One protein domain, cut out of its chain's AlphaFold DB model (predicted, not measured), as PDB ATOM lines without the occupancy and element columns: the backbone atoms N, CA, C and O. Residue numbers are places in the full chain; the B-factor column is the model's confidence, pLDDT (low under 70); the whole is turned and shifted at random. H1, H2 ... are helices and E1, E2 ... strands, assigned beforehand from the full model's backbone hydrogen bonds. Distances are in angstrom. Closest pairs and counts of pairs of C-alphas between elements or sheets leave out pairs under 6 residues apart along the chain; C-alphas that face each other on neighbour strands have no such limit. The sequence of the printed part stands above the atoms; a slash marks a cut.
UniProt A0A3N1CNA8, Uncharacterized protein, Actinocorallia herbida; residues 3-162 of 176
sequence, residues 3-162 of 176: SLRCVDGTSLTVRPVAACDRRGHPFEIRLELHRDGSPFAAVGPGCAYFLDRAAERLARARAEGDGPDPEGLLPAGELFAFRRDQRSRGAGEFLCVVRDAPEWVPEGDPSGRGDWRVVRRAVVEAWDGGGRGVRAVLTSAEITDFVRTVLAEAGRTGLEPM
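Overview. This is residues 3 to 162 of the 176 residues of an uncharacterized protein of Actinocorallia herbida (UniProt A0A3N1CNA8). Two four-stranded sheets, E1 to E4 and E5 to E8, stand partly face to face with their strands crossed, and the helices H1 and H2 pack side by side on them, running opposite ways, H2 close to strands of both sheets. The long E6 and E7 hairpin reaches past this body at one end and the tip of the E2 and E3 hairpin makes the other end of the longest axis. The printed part has 160 residues with eight named strands and two named helices, in the order E1 E2 E3 E4 H1 E5 E6 E7 E8 H2; both sheets are antiparallel, in the orders E1 - E2 - E3 - E4 and E5 - E6 - E7 - E8, and the class is mixed, helices and strands. The whole is compact, with a radius of gyration of the C-alphas of 17.5 A, yet elongated in outline, spanning 67 by 35 by 27 A.

Along the chain. Find C-alpha 3 at (26.714, -0.502, -22.538), where the short strand E1, residues 3 to 5, begins. Next come E2, residues 11 to 20 and 27.5 A long, E3, residues 26 to 35 and 25.4 A, and E4, residues 38 to 43. The helix H1, residues 47 to 64, starts at C-alpha 47 at (40.866, 5.683, -16.946) and is 25.9 A long. Then look for E5, residues 77 to 83, E6, residues 93 to 106 and 36.5 A, E7, residues 114 to 127 and 36.7 A, and E8, residues 133 to 138. E6 bends by 55 degrees at residue 100, and E7 by 56 degrees at residue 117. The helix H2, residues 140 to 155 and 22.7 A long, ends at C-alpha 155 at (31.951, 9.102, -9.380).

Arrangement. Begin with E1 E2 E3 E4, a meander, each strand the antiparallel neighbour of the one before; it is strongly twisted. Between E1 and E2 look at N 4 and O 12, 2.8 A; between E2 and E3 at N 15 and O 32, 2.8 A; between E3 and E4 at N 33 and O 41, 2.8 A. The second meander, E5 E6 E7 E8, is also strongly twisted, with N 79 and O 96 at 2.8 A, N 101 and O 119 at 2.8 A and N 124 and O 136 at 2.9 A across its pairs. The two sheets form a sandwich, two sheets face to face, their facing parts 10.1 A centre to centre and their strands at 58 degrees. Both make two layers with helices on one face: H2 for the first sheet, H1 and H2 for the second. H2 is over E2 at a height over the sheet of 9.2 A, and the closest C-alphas are those of Pro 16 and Ala 154, 5.1 A. On the second sheet H1 is over E5 at 8.8 A, running along the strands at 7 degrees on the local plane; the closest C-alphas are those of Ala 54 and Leu 79, 5.8 A. H1 and H2 touch, closest at the C-alphas of Ala 55 and Val 147, 6.4 A, at a steep tilt of 39 degrees, opposite ways. In H1 and H2 every O i to N i+4 pair is within hydrogen-bond range.

Size, cuts and confidence. The two C-alphas farthest apart are those of Arg 23 and Ser 111, 67.6 A. The printed part has no cut. The link from H1 to E5, residues 65 to 76, is long. The mean pLDDT of the printed part is 82.4; it is under 70 at residues 45 to 46, 65 to 72, 84 to 92, 110 and 158 to 162.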
ATOM      1  N   SER A   3      26.814   0.654 -21.632       92.25
ATOM      2  CA  SER A   3      26.714  -0.502 -22.538       92.25
ATOM      3  C   SER A   3      26.756  -0.076 -23.997       92.25
ATOM      4  O   SER A   3      26.113   0.901 -24.368       92.25
ATOM      5  N   LEU A   4      27.451  -0.852 -24.821       95.25
ATOM      6  CA  LEU A   4      27.584  -0.654 -26.257       95.25
ATOM      7  C   LEU A   4      27.053  -1.881 -26.994       95.25
ATOM      8  O   LEU A   4      27.286  -3.016 -26.568       95.25
ATOM      9  N   ARG A   5      26.375  -1.662 -28.122       96.81
ATOM     10  CA  ARG A   5      26.020  -2.737 -29.051       96.81
ATOM     11  C   ARG A   5      27.122  -2.883 -30.095       96.81
ATOM     12  O   ARG A   5      27.458  -1.929 -30.794       96.81
ATOM     13  N   CYS A   6      27.695  -4.074 -30.178       96.19
ATOM     14  CA  CYS A   6      28.750  -4.391 -31.125       96.19
ATOM     15  C   CYS A   6      28.175  -4.774 -32.494       96.19
ATOM     16  O   CYS A   6      27.043  -5.243 -32.613       96.19
ATOM     17  N   VAL A   7      28.988  -4.595 -33.537       95.25
ATOM     18  CA  VAL A   7      28.639  -4.909 -34.934       95.25
ATOM     19  C   VAL A   7      28.348  -6.400 -35.130       95.25
ATOM     20  O   VAL A   7      27.539  -6.760 -35.975       95.25
ATOM     21  N   ASP A   8      28.968  -7.265 -34.328       93.19
ATOM     22  CA  ASP A   8      28.721  -8.711 -34.333       93.19
ATOM     23  C   ASP A   8      27.445  -9.122 -33.565       93.19
ATOM     24  O   ASP A   8      27.196 -10.308 -33.367       93.19
ATOM     25  N   GLY A   9      26.640  -8.151 -33.118       94.31
ATOM     26  CA  GLY A   9      25.396  -8.364 -32.380       94.31
ATOM     27  C   GLY A   9      25.569  -8.503 -30.867       94.31
ATOM     28  O   GLY A   9      24.570  -8.436 -30.144       94.31
ATOM     29  N   THR A  10      26.805  -8.640 -30.377       95.00
ATOM     30  CA  THR A  10      27.080  -8.782 -28.941       95.00
ATOM     31  C   THR A  10      26.967  -7.464 -28.183       95.00
ATOM     32  O   THR A  10      26.916  -6.376 -28.763       95.00
ATOM     33  N   SER A  11      26.873  -7.556 -26.861       95.69
ATOM     34  CA  SER A  11      26.835  -6.413 -25.955       95.69
ATOM     35  C   SER A  11      28.154  -6.284 -25.202       95.69
ATOM     36  O   SER A  11      28.618  -7.234 -24.571       95.69
ATOM     37  N   LEU A  12      28.749  -5.092 -25.233       96.19
ATOM     38  CA  LEU A  12      29.926  -4.757 -24.438       96.19
ATOM     39  C   LEU A  12      29.526  -3.816 -23.303       96.19
ATOM     40  O   LEU A  12      29.153  -2.668 -23.529       96.19
ATOM     41  N   THR A  13      29.627  -4.293 -22.069       96.00
ATOM     42  CA  THR A  13      29.386  -3.498 -20.862       96.00
ATOM     43  C   THR A  13      30.705  -3.034 -20.264       96.00
ATOM     44  O   THR A  13      31.604  -3.840 -20.037       96.00
ATOM     45  N   VAL A  14      30.799  -1.742 -19.958       94.19
ATOM     46  CA  VAL A  14      31.969  -1.095 -19.361       94.19
ATOM     47  C   VAL A  14      31.634  -0.648 -17.942       94.19
ATOM     48  O   VAL A  14      30.684   0.112 -17.711       94.19
ATOM     49  N   ARG A  15      32.414  -1.142 -16.978       91.50
ATOM     50  CA  ARG A  15      32.214  -0.918 -15.545       91.50
ATOM     51  C   ARG A  15      33.428  -0.230 -14.931       91.50
ATOM     52  O   ARG A  15      34.496  -0.834 -14.885       91.50
ATOM     53  N   PRO A  16      33.275   0.996 -14.416       90.00
ATOM     54  CA  PRO A  16      34.256   1.578 -13.514       90.00
ATOM     55  C   PRO A  16      34.329   0.773 -12.220       90.00
ATOM     56  O   PRO A  16      33.302   0.512 -11.592       90.00
ATOM     57  N   VAL A  17      35.538   0.398 -11.821       87.44
ATOM     58  CA  VAL A  17      35.810  -0.304 -10.566       87.44
ATOM     59  C   VAL A  17      36.991   0.368  -9.881       87.44
ATOM     60  O   VAL A  17      38.007   0.657 -10.518       87.44
ATOM     61  N   ALA A  18      36.865   0.629  -8.579       85.62
ATOM     62  CA  ALA A  18      37.974   1.136  -7.786       85.62
ATOM     63  C   ALA A  18      39.067   0.067  -7.691       85.62
ATOM     64  O   ALA A  18      38.817  -1.058  -7.255       85.62
ATOM     65  N   ALA A  19      40.288   0.411  -8.082       80.81
ATOM     66  CA  ALA A  19      41.439  -0.403  -7.745       80.81
ATOM     67  C   ALA A  19      41.966   0.027  -6.377       80.81
ATOM     68  O   ALA A  19      42.220   1.211  -6.132       80.81
ATOM     69  N   CYS A  20      42.131  -0.959  -5.501       80.81
ATOM     70  CA  CYS A  20      42.615  -0.758  -4.149       80.81
ATOM     71  C   CYS A  20      44.075  -1.184  -4.004       80.81
ATOM     72  O   CYS A  20      44.533  -2.129  -4.653       80.81
ATOM     73  N   ASP A  21      44.804  -0.488  -3.139       81.00
ATOM     74  CA  ASP A  21      46.138  -0.898  -2.725       81.00
ATOM     75  C   ASP A  21      46.077  -2.170  -1.854       81.00
ATOM     76  O   ASP A  21      45.010  -2.703  -1.539       81.00
ATOM     77  N   ARG A  22      47.239  -2.662  -1.408       80.00
ATOM     78  CA  ARG A  22      47.311  -3.845  -0.525       80.00
ATOM     79  C   ARG A  22      46.588  -3.664   0.818       80.00
ATOM     80  O   ARG A  22      46.400  -4.646   1.526       80.00
ATOM     81  N   ARG A  23      46.238  -2.432   1.194       85.19
ATOM     82  CA  ARG A  23      45.534  -2.074   2.431       85.19
ATOM     83  C   ARG A  23      44.041  -1.820   2.193       85.19
ATOM     84  O   ARG A  23      43.350  -1.451   3.135       85.19
ATOM     85  N   GLY A  24      43.545  -2.013   0.970       81.38
ATOM     86  CA  GLY A  24      42.144  -1.804   0.617       81.38
ATOM     87  C   GLY A  24      41.780  -0.353   0.289       81.38
ATOM     88  O   GLY A  24      40.614  -0.092   0.000       81.38
ATOM     89  N   HIS A  25      42.736   0.584   0.279       80.50
ATOM     90  CA  HIS A  25      42.439   1.979  -0.048       80.50
ATOM     91  C   HIS A  25      42.316   2.151  -1.561       80.50
ATOM     92  O   HIS A  25      43.256   1.797  -2.282       80.50
ATOM     93  N   PRO A  26      41.204   2.715  -2.057       80.25
ATOM     94  CA  PRO A  26      41.058   2.987  -3.473       80.25
ATOM     95  C   PRO A  26      42.053   4.078  -3.883       80.25
ATOM     96  O   PRO A  26      42.155   5.116  -3.228       80.25
ATOM     97  N   PHE A  27      42.802   3.845  -4.959       77.38
ATOM     98  CA  PHE A  27      43.808   4.799  -5.445       77.38
ATOM     99  C   PHE A  27      43.607   5.209  -6.907       77.38
ATOM    100  O   PHE A  27      44.142   6.231  -7.329       77.38
ATOM    101  N   GLU A  28      42.818   4.455  -7.673       81.12
ATOM    102  CA  GLU A  28      42.530   4.733  -9.082       81.12
ATOM    103  C   GLU A  28      41.250   4.027  -9.546       81.12
ATOM    104  O   GLU A  28      40.769   3.087  -8.910       81.12
ATOM    105  N   ILE A  29      40.734   4.447 -10.701       84.50
ATOM    106  CA  ILE A  29      39.625   3.777 -11.382       84.50
ATOM    107  C   ILE A  29      40.175   2.934 -12.531       84.50
ATOM    108  O   ILE A  29      40.866   3.454 -13.413       84.50
ATOM    109  N   ARG A  30      39.812   1.651 -12.520       86.19
ATOM    110  CA  ARG A  30      39.978   0.688 -13.612       86.19
ATOM    111  C   ARG A  30      38.658   0.547 -14.369       86.19
ATOM    112  O   ARG A  30      37.598   0.750 -13.778       86.19
ATOM    113  N   LEU A  31      38.701   0.148 -15.639       89.62
ATOM    114  CA  LEU A  31      37.497  -0.302 -16.341       89.62
ATOM    115  C   LEU A  31      37.532  -1.819 -16.532       89.62
ATOM    116  O   LEU A  31      38.472  -2.363 -17.115       89.62
ATOM    117  N   GLU A  32      36.488  -2.487 -16.060       90.81
ATOM    118  CA  GLU A  32      36.190  -3.880 -16.377       90.81
ATOM    119  C   GLU A  32      35.241  -3.931 -17.573       90.81
ATOM    120  O   GLU A  32      34.224  -3.232 -17.617       90.81
ATOM    121  N   LEU A  33      35.591  -4.750 -18.559       92.62
ATOM    122  CA  LEU A  33      34.828  -4.947 -19.781       92.62
ATOM    123  C   LEU A  33      34.170  -6.322 -19.722       92.62
ATOM    124  O   LEU A  33      34.845  -7.324 -19.477       92.62
ATOM    125  N   HIS A  34      32.869  -6.374 -19.980       93.00
ATOM    126  CA  HIS A  34      32.095  -7.607 -20.038       93.00
ATOM    127  C   HIS A  34      31.443  -7.751 -21.408       93.00
ATOM    128  O   HIS A  34      30.787  -6.821 -21.872       93.00
ATOM    129  N   ARG A  35      31.577  -8.922 -22.027       93.62
ATOM    130  CA  ARG A  35      30.904  -9.286 -23.273       93.62
ATOM    131  C   ARG A  35      29.750 -10.223 -22.951       93.62
ATOM    132  O   ARG A  35      29.977 -11.292 -22.390       93.62
ATOM    133  N   ASP A  36      28.526  -9.803 -23.259       94.56
ATOM    134  CA  ASP A  36      27.299 -10.559 -22.970       94.56
ATOM    135  C   ASP A  36      27.238 -11.038 -21.506       94.56
ATOM    136  O   ASP A  36      26.922 -12.183 -21.193       94.56
ATOM    137  N   GLY A  37      27.632 -10.144 -20.594       91.31
ATOM    138  CA  GLY A  37      27.709 -10.392 -19.150       91.31
ATOM    139  C   GLY A  37      28.982 -11.103 -18.675       91.31
ATOM    140  O   GLY A  37      29.359 -10.958 -17.510       91.31
ATOM    141  N   SER A  38      29.704 -11.796 -19.557       90.69
ATOM    142  CA  SER A  38      30.925 -12.530 -19.207       90.69
ATOM    143  C   SER A  38      32.146 -11.606 -19.150       90.69
ATOM    144  O   SER A  38      32.273 -10.738 -20.014       90.69
ATOM    145  N   PRO A  39      33.073 -11.772 -18.184       90.56
ATOM    146  CA  PRO A  39      34.318 -11.008 -18.159       90.56
ATOM    147  C   PRO A  39      35.076 -11.144 -19.481       90.56
ATOM    148  O   PRO A  39      35.300 -12.253 -19.964       90.56
ATOM    149  N   PHE A  40      35.462 -10.011 -20.060       88.56
ATOM    150  CA  PHE A  40      36.103  -9.948 -21.371       88.56
ATOM    151  C   PHE A  40      37.517  -9.381 -21.270       88.56
ATOM    152  O   PHE A  40      38.478 -10.005 -21.710       88.56
ATOM    153  N   ALA A  41      37.672  -8.220 -20.633       87.88
ATOM    154  CA  ALA A  41      38.974  -7.602 -20.417       87.88
ATOM    155  C   ALA A  41      38.951  -6.656 -19.212       87.88
ATOM    156  O   ALA A  41      37.897  -6.335 -18.670       87.88
ATOM    157  N   ALA A  42      40.126  -6.177 -18.817       86.56
ATOM    158  CA  ALA A  42      40.262  -5.081 -17.872       86.56
ATOM    159  C   ALA A  42      41.377  -4.148 -18.351       86.56
ATOM    160  O   ALA A  42      42.450  -4.623 -18.738       86.56
ATOM    161  N   VAL A  43      41.121  -2.841 -18.329       85.25
ATOM    162  CA  VAL A  43      42.071  -1.803 -18.758       85.25
ATOM    163  C   VAL A  43      42.469  -0.927 -17.577       85.25
ATOM    164  O   VAL A  43      41.631  -0.642 -16.729       85.25
ATOM    165  N   GLY A  44      43.760  -0.590 -17.505       72.44
ATOM    166  CA  GLY A  44      44.490  -0.261 -16.278       72.44
ATOM    167  C   GLY A  44      44.201   1.087 -15.586       72.44
ATOM    168  O   GLY A  44      43.136   1.678 -15.769       72.44
ATOM    169  N   PRO A  45      45.160   1.553 -14.758       63.78
ATOM    170  CA  PRO A  45      45.144   2.841 -14.065       63.78
ATOM    171  C   PRO A  45      44.767   4.057 -14.910       63.78
ATOM    172  O   PRO A  45      45.168   4.169 -16.066       63.78
ATOM    173  N   GLY A  46      44.127   5.048 -14.286       69.19
ATOM    174  CA  GLY A  46      44.007   6.400 -14.850       69.19
ATOM    175  C   GLY A  46      42.864   6.594 -15.847       69.19
ATOM    176  O   GLY A  46      42.766   7.663 -16.450       69.19
ATOM    177  N   CYS A  47      41.967   5.612 -15.986       77.50
ATOM    178  CA  CYS A  47      40.866   5.683 -16.946       77.50
ATOM    179  C   CYS A  47      39.958   6.903 -16.730       77.50
ATOM    180  O   CYS A  47      39.531   7.536 -17.692       77.50
ATOM    181  N   ALA A  48      39.720   7.275 -15.468       77.19
ATOM    182  CA  ALA A  48      38.876   8.413 -15.110       77.19
ATOM    183  C   ALA A  48      39.360   9.738 -15.714       77.19
ATOM    184  O   ALA A  48      38.554  10.481 -16.259       77.19
ATOM    185  N   TYR A  49      40.671  10.008 -15.677       78.56
ATOM    186  CA  TYR A  49      41.232  11.253 -16.206       78.56
ATOM    187  C   TYR A  49      41.013  11.379 -17.719       78.56
ATOM    188  O   TYR A  49      40.550  12.409 -18.197       78.56
ATOM    189  N   PHE A  50      41.304  10.330 -18.493       81.12
ATOM    190  CA  PHE A  50      41.109  10.399 -19.944       81.12
ATOM    191  C   PHE A  50      39.629  10.379 -20.342       81.12
ATOM    192  O   PHE A  50      39.282  10.999 -21.342       81.12
ATOM    193  N   LEU A  51      38.757   9.707 -19.578       85.25
ATOM    194  CA  LEU A  51      37.307   9.779 -19.793       85.25
ATOM    195  C   LEU A  51      36.779  11.198 -19.562       85.25
ATOM    196  O   LEU A  51      35.976  11.677 -20.357       85.25
ATOM    197  N   ASP A  52      37.258  11.877 -18.521       85.81
ATOM    198  CA  ASP A  52      36.894  13.262 -18.220       85.81
ATOM    199  C   ASP A  52      37.350  14.202 -19.346       85.81
ATOM    200  O   ASP A  52      36.549  14.926 -19.937       85.81
ATOM    201  N   ARG A  53      38.606  14.064 -19.794       85.81
ATOM    202  CA  ARG A  53      39.132  14.795 -20.963       85.81
ATOM    203  C   ARG A  53      38.367  14.495 -22.254       85.81
ATOM    204  O   ARG A  53      38.196  15.385 -23.088       85.81
ATOM    205  N   ALA A  54      37.914  13.258 -22.454       87.06
ATOM    206  CA  ALA A  54      37.067  12.901 -23.586       87.06
ATOM    207  C   ALA A  54      35.695  13.588 -23.497       87.06
ATOM    208  O   ALA A  54      35.226  14.131 -24.498       87.06
ATOM    209  N   ALA A  55      35.084  13.625 -22.309       89.25
ATOM    210  CA  ALA A  55      33.824  14.323 -22.074       89.25
ATOM    211  C   ALA A  55      33.947  15.830 -22.337       89.25
ATOM    212  O   ALA A  55      33.111  16.385 -23.045       89.25
ATOM    213  N   GLU A  56      35.015  16.472 -21.855       88.12
ATOM    214  CA  GLU A  56      35.306  17.883 -22.133       88.12
ATOM    215  C   GLU A  56      35.428  18.154 -23.638       88.12
ATOM    216  O   GLU A  56      34.839  19.104 -24.156       88.12
ATOM    217  N   ARG A  57      36.164  17.303 -24.370       86.94
ATOM    218  CA  ARG A  57      36.328  17.439 -25.827       86.94
ATOM    219  C   ARG A  57      34.999  17.302 -26.568       86.94
ATOM    220  O   ARG A  57      34.752  18.084 -27.482       86.94
ATOM    221  N   LEU A  58      34.160  16.341 -26.179       87.62
ATOM    222  CA  LEU A  58      32.828  16.143 -26.760       87.62
ATOM    223  C   LEU A  58      31.883  17.307 -26.438       87.62
ATOM    224  O   LEU A  58      31.128  17.743 -27.305       87.62
ATOM    225  N   ALA A  59      31.923  17.819 -25.206       86.44
ATOM    226  CA  ALA A  59      31.110  18.953 -24.783       86.44
ATOM    227  C   ALA A  59      31.499  20.228 -25.538       86.44
ATOM    228  O   ALA A  59      30.627  20.923 -26.057       86.44
ATOM    229  N   ARG A  60      32.803  20.497 -25.668       84.81
ATOM    230  CA  ARG A  60      33.308  21.637 -26.437       84.81
ATOM    231  C   ARG A  60      32.915  21.547 -27.908       84.81
ATOM    232  O   ARG A  60      32.394  22.513 -28.446       84.81
ATOM    233  N   ALA A  61      33.104  20.388 -28.535       82.88
ATOM    234  CA  ALA A  61      32.777  20.221 -29.948       82.88
ATOM    235  C   ALA A  61      31.268  20.386 -30.228       82.88
ATOM    236  O   ALA A  61      30.894  20.925 -31.265       82.88
ATOM    237  N   ARG A  62      30.398  20.023 -29.270       79.25
ATOM    238  CA  ARG A  62      28.965  20.362 -29.330       79.25
ATOM    239  C   ARG A  62      28.669  21.844 -29.163       79.25
ATOM    240  O   ARG A  62      27.774  22.338 -29.827       79.25
ATOM    241  N   ALA A  63      29.358  22.525 -28.254       80.94
ATOM    242  CA  ALA A  63      29.144  23.953 -28.031       80.94
ATOM    243  C   ALA A  63      29.616  24.803 -29.224       80.94
ATOM    244  O   ALA A  63      29.059  25.864 -29.476       80.94
ATOM    245  N   GLU A  64      30.644  24.343 -29.943       76.44
ATOM    246  CA  GLU A  64      31.205  25.030 -31.112       76.44
ATOM    247  C   GLU A  64      30.422  24.764 -32.407       76.44
ATOM    248  O   GLU A  64      30.455  25.589 -33.319       76.44
ATOM    249  N   GLY A  65      29.736  23.625 -32.520       67.69
ATOM    250  CA  GLY A  65      28.975  23.299 -33.717       67.69
ATOM    251  C   GLY A  65      27.492  23.632 -33.577       67.69
ATOM    252  O   GLY A  65      26.717  22.860 -33.028       67.69
ATOM    253  N   ASP A  66      27.106  24.766 -34.152       55.28
ATOM    254  CA  ASP A  66      25.717  25.246 -34.258       55.28
ATOM    255  C   ASP A  66      25.051  24.806 -35.586       55.28
ATOM    256  O   ASP A  66      24.118  25.421 -36.099       55.28
ATOM    257  N   GLY A  67      25.612  23.770 -36.221       57.94
ATOM    258  CA  GLY A  67      25.209  23.284 -37.541       57.94
ATOM    259  C   GLY A  67      24.117  22.207 -37.483       57.94
ATOM    260  O   GLY A  67      23.977  21.517 -36.476       57.94
ATOM    261  N   PRO A  68      23.373  21.993 -38.584       55.47
ATOM    262  CA  PRO A  68      22.260  21.040 -38.638       55.47
ATOM    263  C   PRO A  68      22.690  19.566 -38.572       55.47
ATOM    264  O   PRO A  68      21.829  18.697 -38.454       55.47
ATOM    265  N   ASP A  69      23.990  19.274 -38.679       64.44
ATOM    266  CA  ASP A  69      24.531  17.918 -38.623       64.44
ATOM    267  C   ASP A  69      25.095  17.612 -37.221       64.44
ATOM    268  O   ASP A  69      26.237  17.985 -36.920       64.44
ATOM    269  N   PRO A  70      24.334  16.913 -36.358       64.50
ATOM    270  CA  PRO A  70      24.809  16.527 -35.036       64.50
ATOM    271  C   PRO A  70      26.005  15.566 -35.095       64.50
ATOM    272  O   PRO A  70      26.732  15.443 -34.109       64.50
ATOM    273  N   GLU A  71      26.246  14.897 -36.223       68.00
ATOM    274  CA  GLU A  71      27.339  13.940 -36.398       68.00
ATOM    275  C   GLU A  71      28.645  14.637 -36.790       68.00
ATOM    276  O   GLU A  71      29.726  14.194 -36.402       68.00
ATOM    277  N   GLY A  72      28.567  15.807 -37.428       64.38
ATOM    278  CA  GLY A  72      29.705  16.698 -37.671       64.38
ATOM    279  C   GLY A  72      30.364  17.245 -36.394       64.38
ATOM    280  O   GLY A  72      31.501  17.723 -36.443       64.38
ATOM    281  N   LEU A  73      29.694  17.119 -35.242       71.06
ATOM    282  CA  LEU A  73      30.135  17.622 -33.933       71.06
ATOM    283  C   LEU A  73      31.212  16.762 -33.263       71.06
ATOM    284  O   LEU A  73      31.693  17.111 -32.187       71.06
ATOM    285  N   LEU A  74      31.599  15.621 -33.839       78.44
ATOM    286  CA  LEU A  74      32.658  14.801 -33.252       78.44
ATOM    287  C   LEU A  74      34.053  15.361 -33.567       78.44
ATOM    288  O   LEU A  74      34.358  15.618 -34.737       78.44
ATOM    289  N   PRO A  75      34.946  15.500 -32.567       79.38
ATOM    290  CA  PRO A  75      36.332  15.871 -32.818       79.38
ATOM    291  C   PRO A  75      37.051  14.724 -33.537       79.38
ATOM    292  O   PRO A  75      36.965  13.576 -33.108       79.38
ATOM    293  N   ALA A  76      37.786  15.021 -34.609       78.88
ATOM    294  CA  ALA A  76      38.513  14.003 -35.366       78.88
ATOM    295  C   ALA A  76      39.634  13.331 -34.543       78.88
ATOM    296  O   ALA A  76      40.225  13.940 -33.643       78.88
ATOM    297  N   GLY A  77      39.962  12.086 -34.901       84.62
ATOM    298  CA  GLY A  77      41.087  11.336 -34.340       84.62
ATOM    299  C   GLY A  77      40.743  10.524 -33.088       84.62
ATOM    300  O   GLY A  77      39.594  10.165 -32.843       84.62
ATOM    301  N   GLU A  78      41.764  10.178 -32.303       89.06
ATOM    302  CA  GLU A  78      41.593   9.403 -31.070       89.06
ATOM    303  C   GLU A  78      40.862  10.232 -30.007       89.06
ATOM    304  O   GLU A  78      41.267  11.353 -29.669       89.06
ATOM    305  N   LEU A  79      39.773   9.677 -29.475       86.31
ATOM    306  CA  LEU A  79      39.033  10.258 -28.364       86.31
ATOM    307  C   LEU A  79      39.605   9.781 -27.022       86.31
ATOM    308  O   LEU A  79      39.842  10.605 -26.141       86.31
ATOM    309  N   PHE A  80      39.870   8.478 -26.903       87.56
ATOM    310  CA  PHE A  80      40.596   7.862 -25.791       87.56
ATOM    311  C   PHE A  80      41.215   6.524 -26.218       87.56
ATOM    312  O   PHE A  80      40.688   5.848 -27.102       87.56
ATOM    313  N   ALA A  81      42.279   6.103 -25.538       87.75
ATOM    314  CA  ALA A  81      42.832   4.758 -25.642       87.75
ATOM    315  C   ALA A  81      43.359   4.285 -24.283       87.75
ATOM    316  O   ALA A  81      44.217   4.916 -23.666       87.75
ATOM    317  N   PHE A  82      42.857   3.141 -23.832       84.31
ATOM    318  CA  PHE A  82      43.243   2.487 -22.591       84.31
ATOM    319  C   PHE A  82      43.898   1.151 -22.899       84.31
ATOM    320  O   PHE A  82      43.406   0.382 -23.726       84.31
ATOM    321  N   ARG A  83      44.997   0.854 -22.210       76.00
ATOM    322  CA  ARG A  83      45.726  -0.410 -22.349       76.00
ATOM    323  C   ARG A  83      45.960  -1.017 -20.969       76.00
ATOM    324  O   ARG A  83      46.154  -0.287 -19.997       76.00
ATOM    325  N   ARG A  84      45.914  -2.348 -20.872       59.12
ATOM    326  CA  ARG A  84      46.161  -3.115 -19.637       59.12
ATOM    327  C   ARG A  84      47.555  -2.855 -19.056       59.12
ATOM    328  O   ARG A  84      47.699  -2.767 -17.842       59.12
ATOM    329  N   ASP A  85      48.543  -2.699 -19.930       60.16
ATOM    330  CA  ASP A  85      49.905  -2.254 -19.641       60.16
ATOM    331  C   ASP A  85      50.320  -1.304 -20.775       60.16
ATOM    332  O   ASP A  85      50.129  -1.620 -21.951       60.16
ATOM    333  N   GLN A  86      50.886  -0.134 -20.460       50.31
ATOM    334  CA  GLN A  86      51.429   0.759 -21.492       50.31
ATOM    335  C   GLN A  86      52.592   0.112 -22.275       50.31
ATOM    336  O   GLN A  86      52.954   0.609 -23.340       50.31
ATOM    337  N   ARG A  87      53.168  -0.992 -21.768       42.97
ATOM    338  CA  ARG A  87      54.337  -1.690 -22.325       42.97
ATOM    339  C   ARG A  87      54.026  -2.930 -23.174       42.97
ATOM    340  O   ARG A  87      54.927  -3.379 -23.877       42.97
ATOM    341  N   SER A  88      52.801  -3.465 -23.180       41.38
ATOM    342  CA  SER A  88      52.432  -4.618 -24.025       41.38
ATOM    343  C   SER A  88      51.287  -4.275 -24.983       41.38
ATOM    344  O   SER A  88      50.196  -3.924 -24.538       41.38
ATOM    345  N   ARG A  89      51.518  -4.399 -26.298       44.09
ATOM    346  CA  ARG A  89      50.472  -4.293 -27.332       44.09
ATOM    347  C   ARG A  89      49.616  -5.566 -27.372       44.09
ATOM    348  O   ARG A  89      50.169  -6.658 -27.286       44.09
ATOM    349  N   GLY A  90      48.305  -5.420 -27.584       49.47
ATOM    350  CA  GLY A  90      47.427  -6.507 -28.046       49.47
ATOM    351  C   GLY A  90      46.720  -7.354 -26.981       49.47
ATOM    352  O   GLY A  90      46.103  -8.352 -27.341       49.47
ATOM    353  N   ALA A  91      46.771  -6.976 -25.699       53.16
ATOM    354  CA  ALA A  91      46.057  -7.667 -24.622       53.16
ATOM    355  C   ALA A  91      45.358  -6.667 -23.691       53.16
ATOM    356  O   ALA A  91      46.022  -5.932 -22.959       53.16
ATOM    357  N   GLY A  92      44.021  -6.653 -23.678       66.88
ATOM    358  CA  GLY A  92      43.249  -5.727 -22.845       66.88
ATOM    359  C   GLY A  92      43.370  -4.283 -23.323       66.88
ATOM    360  O   GLY A  92      43.940  -3.442 -22.629       66.88
ATOM    361  N   GLU A  93      42.856  -4.003 -24.517       82.12
ATOM    362  CA  GLU A  93      42.788  -2.647 -25.069       82.12
ATOM    363  C   GLU A  93      41.331  -2.186 -25.141       82.12
ATOM    364  O   GLU A  93      40.442  -2.983 -25.434       82.12
ATOM    365  N   PHE A  94      41.088  -0.908 -24.862       89.00
ATOM    366  CA  PHE A  94      39.794  -0.248 -25.029       89.00
ATOM    367  C   PHE A  94      40.039   1.131 -25.628       89.00
ATOM    368  O   PHE A  94      40.596   2.003 -24.963       89.00
ATOM    369  N   LEU A  95      39.684   1.327 -26.893       91.12
ATOM    370  CA  LEU A  95      39.993   2.546 -27.638       91.12
ATOM    371  C   LEU A  95      38.757   3.097 -28.330       91.12
ATOM    372  O   LEU A  95      37.848   2.352 -28.687       91.12
ATOM    373  N   CYS A  96      38.754   4.405 -28.552       92.62
ATOM    374  CA  CYS A  96      37.750   5.098 -29.334       92.62
ATOM    375  C   CYS A  96      38.427   6.048 -30.315       92.62
ATOM    376  O   CYS A  96      39.140   6.967 -29.907       92.62
ATOM    377  N   VAL A  97      38.154   5.862 -31.603       92.19
ATOM    378  CA  VAL A  97      38.640   6.729 -32.681       92.19
ATOM    379  C   VAL A  97      37.451   7.250 -33.468       92.19
ATOM    380  O   VAL A  97      36.593   6.482 -33.893       92.19
ATOM    381  N   VAL A  98      37.415   8.558 -33.690       90.75
ATOM    382  CA  VAL A  98      36.442   9.196 -34.573       90.75
ATOM    383  C   VAL A  98      36.951   9.109 -36.005       90.75
ATOM    384  O   VAL A  98      38.075   9.529 -36.297       90.75
ATOM    385  N   ARG A  99      36.124   8.555 -36.893       90.25
ATOM    386  CA  ARG A  99      36.426   8.406 -38.319       90.25
ATOM    387  C   ARG A  99      35.320   9.003 -39.171       90.25
ATOM    388  O   ARG A  99      34.148   8.903 -38.814       90.25
ATOM    389  N   ASP A 100      35.716   9.560 -40.307       88.62
ATOM    390  CA  ASP A 100      34.791   9.929 -41.371       88.62
ATOM    391  C   ASP A 100      34.256   8.653 -42.041       88.62
ATOM    392  O   ASP A 100      34.999   7.696 -42.281       88.62
ATOM    393  N   ALA A 101      32.961   8.636 -42.333       84.00
ATOM    394  CA  ALA A 101      32.264   7.542 -42.986       84.00
ATOM    395  C   ALA A 101      31.269   8.100 -44.017       84.00
ATOM    396  O   ALA A 101      30.590   9.088 -43.734       84.00
ATOM    397  N   PRO A 102      31.160   7.491 -45.209       85.31
ATOM    398  CA  PRO A 102      30.104   7.838 -46.146       85.31
ATOM    399  C   PRO A 102      28.771   7.253 -45.665       85.31
ATOM    400  O   PRO A 102      28.679   6.063 -45.362       85.31
ATOM    401  N   GLU A 103      27.733   8.077 -45.633       85.75
ATOM    402  CA  GLU A 103      26.363   7.685 -45.317       85.75
ATOM    403  C   GLU A 103      25.424   8.141 -46.433       85.75
ATOM    404  O   GLU A 103      25.522   9.263 -46.935       85.75
ATOM    405  N   TRP A 104      24.529   7.248 -46.849       85.50
ATOM    406  CA  TRP A 104      23.468   7.579 -47.792       85.50
ATOM    407  C   TRP A 104      22.289   8.181 -47.032       85.50
ATOM    408  O   TRP A 104      21.710   7.517 -46.170       85.50
ATOM    409  N   VAL A 105      21.919   9.414 -47.368       83.94
ATOM    410  CA  VAL A 105      20.776  10.109 -46.773       83.94
ATOM    411  C   VAL A 105      19.626  10.108 -47.781       83.94
ATOM    412  O   VAL A 105      19.721  10.801 -48.796       83.94
ATOM    413  N   PRO A 106      18.550   9.333 -47.549       84.00
ATOM    414  CA  PRO A 106      17.400   9.311 -48.445       84.00
ATOM    415  C   PRO A 106      16.599  10.616 -48.344       84.00
ATOM    416  O   PRO A 106      16.420  11.160 -47.258       84.00
ATOM    417  N   GLU A 107      16.046  11.086 -49.462       80.50
ATOM    418  CA  GLU A 107      15.284  12.347 -49.552       80.50
ATOM    419  C   GLU A 107      13.832  12.225 -49.023       80.50
ATOM    420  O   GLU A 107      13.000  13.105 -49.212       80.50
ATOM    421  N   GLY A 108      13.495  11.121 -48.343       73.12
ATOM    422  CA  GLY A 108      12.161  10.863 -47.779       73.12
ATOM    423  C   GLY A 108      11.094  10.402 -48.786       73.12
ATOM    424  O   GLY A 108       9.987  10.064 -48.372       73.12
ATOM    425  N   ASP A 109      11.419  10.338 -50.080       76.50
ATOM    426  CA  ASP A 109      10.548   9.836 -51.154       76.50
ATOM    427  C   ASP A 109      10.831   8.344 -51.460       76.50
ATOM    428  O   ASP A 109      11.999   7.947 -51.566       76.50
ATOM    429  N   PRO A 110       9.802   7.487 -51.644       68.75
ATOM    430  CA  PRO A 110       9.955   6.103 -52.109       68.75
ATOM    431  C   PRO A 110      10.693   5.922 -53.449       68.75
ATOM    432  O   PRO A 110      11.043   4.790 -53.782       68.75
ATOM    433  N   SER A 111      10.968   6.986 -54.214       75.00
ATOM    434  CA  SER A 111      11.771   6.920 -55.449       75.00
ATOM    435  C   SER A 111      13.233   6.493 -55.250       75.00
ATOM    436  O   SER A 111      13.933   6.235 -56.232       75.00
ATOM    437  N   GLY A 112      13.711   6.408 -54.003       74.44
ATOM    438  CA  GLY A 112      15.080   5.992 -53.690       74.44
ATOM    439  C   GLY A 112      16.132   7.063 -53.992       74.44
ATOM    440  O   GLY A 112      17.323   6.755 -54.002       74.44
ATOM    441  N   ARG A 113      15.713   8.314 -54.232       84.31
ATOM    442  CA  ARG A 113      16.621   9.465 -54.306       84.31
ATOM    443  C   ARG A 113      17.213   9.798 -52.942       84.31
ATOM    444  O   ARG A 113      16.605   9.568 -51.896       84.31
ATOM    445  N   GLY A 114      18.420  10.338 -52.978       86.81
ATOM    446  CA  GLY A 114      19.180  10.726 -51.806       86.81
ATOM    447  C   GLY A 114      20.549  11.262 -52.194       86.81
ATOM    448  O   GLY A 114      20.920  11.265 -53.370       86.81
ATOM    449  N   ASP A 115      21.291  11.676 -51.176       89.50
ATOM    450  CA  ASP A 115      22.646  12.189 -51.309       89.50
ATOM    451  C   ASP A 115      23.615  11.366 -50.466       89.50
ATOM    452  O   ASP A 115      23.321  10.981 -49.331       89.50
ATOM    453  N   TRP A 116      24.829  11.182 -50.979       88.62
ATOM    454  CA  TRP A 116      25.952  10.767 -50.147       88.62
ATOM    455  C   TRP A 116      26.414  11.938 -49.282       88.62
ATOM    456  O   TRP A 116      26.719  13.022 -49.783       88.62
ATOM    457  N   ARG A 117      26.512  11.705 -47.976       85.75
ATOM    458  CA  ARG A 117      27.067  12.642 -47.000       85.75
ATOM    459  C   ARG A 117      28.259  12.000 -46.304       85.75
ATOM    460  O   ARG A 117      28.315  10.785 -46.138       85.75
ATOM    461  N   VAL A 118      29.229  12.819 -45.914       84.38
ATOM    462  CA  VAL A 118      30.308  12.381 -45.026       84.38
ATOM    463  C   VAL A 118      29.878  12.710 -43.608       84.38
ATOM    464  O   VAL A 118      29.677  13.878 -43.291       84.38
ATOM    465  N   VAL A 119      29.749  11.681 -42.779       86.31
ATOM    466  CA  VAL A 119      29.441  11.801 -41.352       86.31
ATOM    467  C   VAL A 119      30.631  11.337 -40.531       86.31
ATOM    468  O   VAL A 119      31.444  10.537 -40.997       86.31
ATOM    469  N   ARG A 120      30.740  11.799 -39.285       88.19
ATOM    470  CA  ARG A 120      31.717  11.245 -38.344       88.19
ATOM    471  C   ARG A 120      31.052  10.221 -37.446       88.19
ATOM    472  O   ARG A 120      29.959  10.443 -36.939       88.19
ATOM    473  N   ARG A 121      31.745   9.111 -37.206       91.94
ATOM    474  CA  ARG A 121      31.328   8.080 -36.255       91.94
ATOM    475  C   ARG A 121      32.438   7.792 -35.265       91.94
ATOM    476  O   ARG A 121      33.610   7.691 -35.635       91.94
ATOM    477  N   ALA A 122      32.061   7.624 -34.004       93.50
ATOM    478  CA  ALA A 122      32.956   7.128 -32.975       93.50
ATOM    479  C   ALA A 122      33.024   5.600 -33.076       93.50
ATOM    480  O   ALA A 122      32.039   4.898 -32.854       93.50
ATOM    481  N   VAL A 123      34.192   5.078 -33.435       94.56
ATOM    482  CA  VAL A 123      34.457   3.642 -33.500       94.56
ATOM    483  C   VAL A 123      35.137   3.230 -32.208       94.56
ATOM    484  O   VAL A 123      36.266   3.642 -31.939       94.56
ATOM    485  N   VAL A 124      34.441   2.419 -31.417       94.69
ATOM    486  CA  VAL A 124      34.961   1.856 -30.174       94.69
ATOM    487  C   VAL A 124      35.396   0.425 -30.423       94.69
ATOM    488  O   VAL A 124      34.604  -0.392 -30.889       94.69
ATOM    489  N   GLU A 125      36.641   0.111 -30.085       93.81
ATOM    490  CA  GLU A 125      37.200  -1.234 -30.190       93.81
ATOM    491  C   GLU A 125      37.690  -1.701 -28.820       93.81
ATOM    492  O   GLU A 125      38.303  -0.941 -28.066       93.81
ATOM    493  N   ALA A 126      37.408  -2.961 -28.499       92.06
ATOM    494  CA  ALA A 126      37.872  -3.605 -27.281       92.06
ATOM    495  C   ALA A 126      38.493  -4.962 -27.600       92.06
ATOM    496  O   ALA A 126      37.904  -5.734 -28.351       92.06
ATOM    497  N   TRP A 127      39.634  -5.269 -26.992       89.25
ATOM    498  CA  TRP A 127      40.385  -6.501 -27.232       89.25
ATOM    499  C   TRP A 127      40.643  -7.235 -25.919       89.25
ATOM    500  O   TRP A 127      41.101  -6.625 -24.950       89.25
ATOM    501  N   ASP A 128      40.370  -8.539 -25.881       84.31
ATOM    502  CA  ASP A 128      40.722  -9.384 -24.739       84.31
ATOM    503  C   ASP A 128      42.226  -9.716 -24.703       84.31
ATOM    504  O   ASP A 128      43.015  -9.278 -25.541       84.31
ATOM    505  N   GLY A 129      42.653 -10.467 -23.685       75.06
ATOM    506  CA  GLY A 129      44.045 -10.918 -23.569       75.06
ATOM    507  C   GLY A 129      44.450 -12.005 -24.573       75.06
ATOM    508  O   GLY A 129      45.633 -12.314 -24.672       75.06
ATOM    509  N   GLY A 130      43.487 -12.596 -25.284       75.94
ATOM    510  CA  GLY A 130      43.680 -13.645 -26.284       75.94
ATOM    511  C   GLY A 130      43.602 -13.141 -27.729       75.94
ATOM    512  O   GLY A 130      43.602 -13.960 -28.646       75.94
ATOM    513  N   GLY A 131      43.518 -11.823 -27.943       78.00
ATOM    514  CA  GLY A 131      43.443 -11.202 -29.267       78.00
ATOM    515  C   GLY A 131      42.053 -11.220 -29.911       78.00
ATOM    516  O   GLY A 131      41.932 -10.899 -31.093       78.00
ATOM    517  N   ARG A 132      40.987 -11.571 -29.178       84.00
ATOM    518  CA  ARG A 132      39.609 -11.436 -29.676       84.00
ATOM    519  C   ARG A 132      39.159  -9.992 -29.501       84.00
ATOM    520  O   ARG A 132      39.163  -9.471 -28.387       84.00
ATOM    521  N   GLY A 133      38.755  -9.369 -30.602       88.94
ATOM    522  CA  GLY A 133      38.249  -8.001 -30.635       88.94
ATOM    523  C   GLY A 133      36.728  -7.934 -30.758       88.94
ATOM    524  O   GLY A 133      36.111  -8.800 -31.377       88.94
ATOM    525  N   VAL A 134      36.128  -6.881 -30.211       93.44
ATOM    526  CA  VAL A 134      34.764  -6.440 -30.523       93.44
ATOM    527  C   VAL A 134      34.779  -4.971 -30.930       93.44
ATOM    528  O   VAL A 134      35.632  -4.203 -30.482       93.44
ATOM    529  N   ARG A 135      33.824  -4.579 -31.775       95.50
ATOM    530  CA  ARG A 135      33.710  -3.218 -32.307       95.50
ATOM    531  C   ARG A 135      32.285  -2.703 -32.182       95.50
ATOM    532  O   ARG A 135      31.363  -3.398 -32.601       95.50
ATOM    533  N   ALA A 136      32.120  -1.481 -31.694       96.38
ATOM    534  CA  ALA A 136      30.880  -0.712 -31.741       96.38
ATOM    535  C   ALA A 136      31.087   0.561 -32.577       96.38
ATOM    536  O   ALA A 136      32.185   1.117 -32.612       96.38
ATOM    537  N   VAL A 137      30.039   1.005 -33.267       94.94
ATOM    538  CA  VAL A 137      30.032   2.247 -34.050       94.94
ATOM    539  C   VAL A 137      28.922   3.112 -33.487       94.94
ATOM    540  O   VAL A 137      27.791   2.648 -33.383       94.94
ATOM    541  N   LEU A 138      29.271   4.324 -33.077       93.25
ATOM    542  CA  LEU A 138      28.415   5.201 -32.292       93.25
ATOM    543  C   LEU A 138      28.262   6.541 -33.002       93.25
ATOM    544  O   LEU A 138      29.228   7.090 -33.548       93.25
ATOM    545  N   THR A 139      27.049   7.061 -32.941       90.56
ATOM    546  CA  THR A 139      26.716   8.454 -33.238       90.56
ATOM    547  C   THR A 139      27.338   9.406 -32.221       90.56
ATOM    548  O   THR A 139      27.831   8.985 -31.163       90.56
ATOM    549  N   SER A 140      27.288  10.711 -32.497       87.00
ATOM    550  CA  SER A 140      27.782  11.718 -31.555       87.00
ATOM    551  C   SER A 140      27.007  11.703 -30.232       87.00
ATOM    552  O   SER A 140      27.599  11.862 -29.154       87.00
ATOM    553  N   ALA A 141      25.689  11.487 -30.295       87.38
ATOM    554  CA  ALA A 141      24.807  11.341 -29.139       87.38
ATOM    555  C   ALA A 141      25.194  10.120 -28.302       87.38
ATOM    556  O   ALA A 141      25.535  10.262 -27.126       87.38
ATOM    557  N   GLU A 142      25.268   8.947 -28.931       92.81
ATOM    558  CA  GLU A 142      25.539   7.688 -28.237       92.81
ATOM    559  C   GLU A 142      26.908   7.674 -27.549       92.81
ATOM    560  O   GLU A 142      26.999   7.260 -26.392       92.81
ATOM    561  N   ILE A 143      27.977   8.161 -28.199       93.38
ATOM    562  CA  ILE A 143      29.301   8.200 -27.551       93.38
ATOM    563  C   ILE A 143      29.320   9.153 -26.352       93.38
ATOM    564  O   ILE A 143      30.019   8.915 -25.368       93.38
ATOM    565  N   THR A 144      28.526  10.218 -26.398       91.31
ATOM    566  CA  THR A 144      28.470  11.203 -25.314       91.31
ATOM    567  C   THR A 144      27.713  10.665 -24.122       91.31
ATOM    568  O   THR A 144      28.211  10.744 -22.998       91.31
ATOM    569  N   ASP A 145      26.550  10.074 -24.362       92.56
ATOM    570  CA  ASP A 145      25.767   9.442 -23.310       92.56
ATOM    571  C   ASP A 145      26.530   8.272 -22.694       92.56
ATOM    572  O   ASP A 145      26.552   8.126 -21.469       92.56
ATOM    573  N   PHE A 146      27.247   7.500 -23.514       94.94
ATOM    574  CA  PHE A 146      28.144   6.456 -23.036       94.94
ATOM    575  C   PHE A 146      29.221   7.015 -22.096       94.94
ATOM    576  O   PHE A 146      29.311   6.572 -20.948       94.94
ATOM    577  N   VAL A 147      30.009   8.005 -22.533       93.06
ATOM    578  CA  VAL A 147      31.094   8.583 -21.718       93.06
ATOM    579  C   VAL A 147      30.547   9.192 -20.424       93.06
ATOM    580  O   VAL A 147      31.081   8.916 -19.348       93.06
ATOM    581  N   ARG A 148      29.446   9.953 -20.492       91.50
ATOM    582  CA  ARG A 148      28.792  10.538 -19.307       91.50
ATOM    583  C   ARG A 148      28.306   9.471 -18.335       91.50
ATOM    584  O   ARG A 148      28.487   9.620 -17.130       91.50
ATOM    585  N   THR A 149      27.730   8.385 -18.843       93.94
ATOM    586  CA  THR A 149      27.264   7.268 -18.013       93.94
ATOM    587  C   THR A 149      28.430   6.589 -17.304       93.94
ATOM    588  O   THR A 149      28.356   6.344 -16.102       93.94
ATOM    589  N   VAL A 150      29.526   6.306 -18.012       91.81
ATOM    590  CA  VAL A 150      30.717   5.693 -17.407       91.81
ATOM    591  C   VAL A 150      31.329   6.623 -16.351       91.81
ATOM    592  O   VAL A 150      31.668   6.158 -15.266       91.81
ATOM    593  N   LEU A 151      31.400   7.934 -16.602       89.38
ATOM    594  CA  LEU A 151      31.883   8.917 -15.624       89.38
ATOM    595  C   LEU A 151      30.983   9.036 -14.387       89.38
ATOM    596  O   LEU A 151      31.478   9.064 -13.263       89.38
ATOM    597  N   ALA A 152      29.663   9.065 -14.568       89.25
ATOM    598  CA  ALA A 152      28.722   9.131 -13.452       89.25
ATOM    599  C   ALA A 152      28.830   7.901 -12.538       89.25
ATOM    600  O   ALA A 152      28.679   8.004 -11.325       89.25
ATOM    601  N   GLU A 153      29.098   6.729 -13.111       89.44
ATOM    602  CA  GLU A 153      29.312   5.490 -12.360       89.44
ATOM    603  C   GLU A 153      30.675   5.480 -11.665       89.44
ATOM    604  O   GLU A 153      30.769   5.048 -10.520       89.44
ATOM    605  N   ALA A 154      31.706   6.017 -12.320       86.56
ATOM    606  CA  ALA A 154      33.023   6.233 -11.732       86.56
ATOM    607  C   ALA A 154      32.952   7.148 -10.497       86.56
ATOM    608  O   ALA A 154      33.530   6.824  -9.466       86.56
ATOM    609  N   GLY A 155      32.165   8.229 -10.542       83.75
ATOM    610  CA  GLY A 155      31.951   9.102  -9.380       83.75
ATOM    611  C   GLY A 155      31.335   8.388  -8.169       83.75
ATOM    612  O   GLY A 155      31.564   8.786  -7.030       83.75
ATOM    613  N   ARG A 156      30.605   7.282  -8.376       84.44
ATOM    614  CA  ARG A 156      30.026   6.480  -7.282       84.44
ATOM    615  C   ARG A 156      31.016   5.508  -6.642       84.44
ATOM    616  O   ARG A 156      30.680   4.915  -5.621       84.44
ATOM    617  N   THR A 157      32.222   5.330  -7.191       80.31
ATOM    618  CA  THR A 157      33.219   4.416  -6.608       80.31
ATOM    619  C   THR A 157      33.959   5.015  -5.406       80.31
ATOM    620  O   THR A 157      34.877   4.383  -4.892       80.31
ATOM    621  N   GLY A 158      33.601   6.227  -4.962       67.19
ATOM    622  CA  GLY A 158      34.180   6.875  -3.777       67.19
ATOM    623  C   GLY A 158      35.605   7.405  -3.968       67.19
ATOM    624  O   GLY A 158      36.243   7.820  -3.004       67.19
ATOM    625  N   LEU A 159      36.111   7.395  -5.206       67.75
ATOM    626  CA  LEU A 159      37.321   8.114  -5.584       67.75
ATOM    627  C   LEU A 159      36.917   9.537  -5.953       67.75
ATOM    628  O   LEU A 159      36.383   9.768  -7.035       67.75
ATOM    629  N   GLU A 160      37.186  10.487  -5.059       54.88
ATOM    630  CA  GLU A 160      37.184  11.901  -5.429       54.88
ATOM    631  C   GLU A 160      38.146  12.088  -6.613       54.88
ATOM    632  O   GLU A 160      39.270  11.559  -6.572       54.88
ATOM    633  N   PRO A 161      37.741  12.793  -7.684       49.06
ATOM    634  CA  PRO A 161      38.597  12.998  -8.837       49.06
ATOM    635  C   PRO A 161      39.937  13.578  -8.374       49.06
ATOM    636  O   PRO A 161      40.028  14.596  -7.684       49.06
ATOM    637  N   MET A 162      41.016  12.892  -8.757       47.62
ATOM    638  CA  MET A 162      42.391  13.223  -8.373       47.62
ATOM    639  C   MET A 162      42.873  14.567  -8.959       47.62
ATOM    640  O   MET A 162      44.031  14.941  -8.765       47.62
TER     641      MET A 162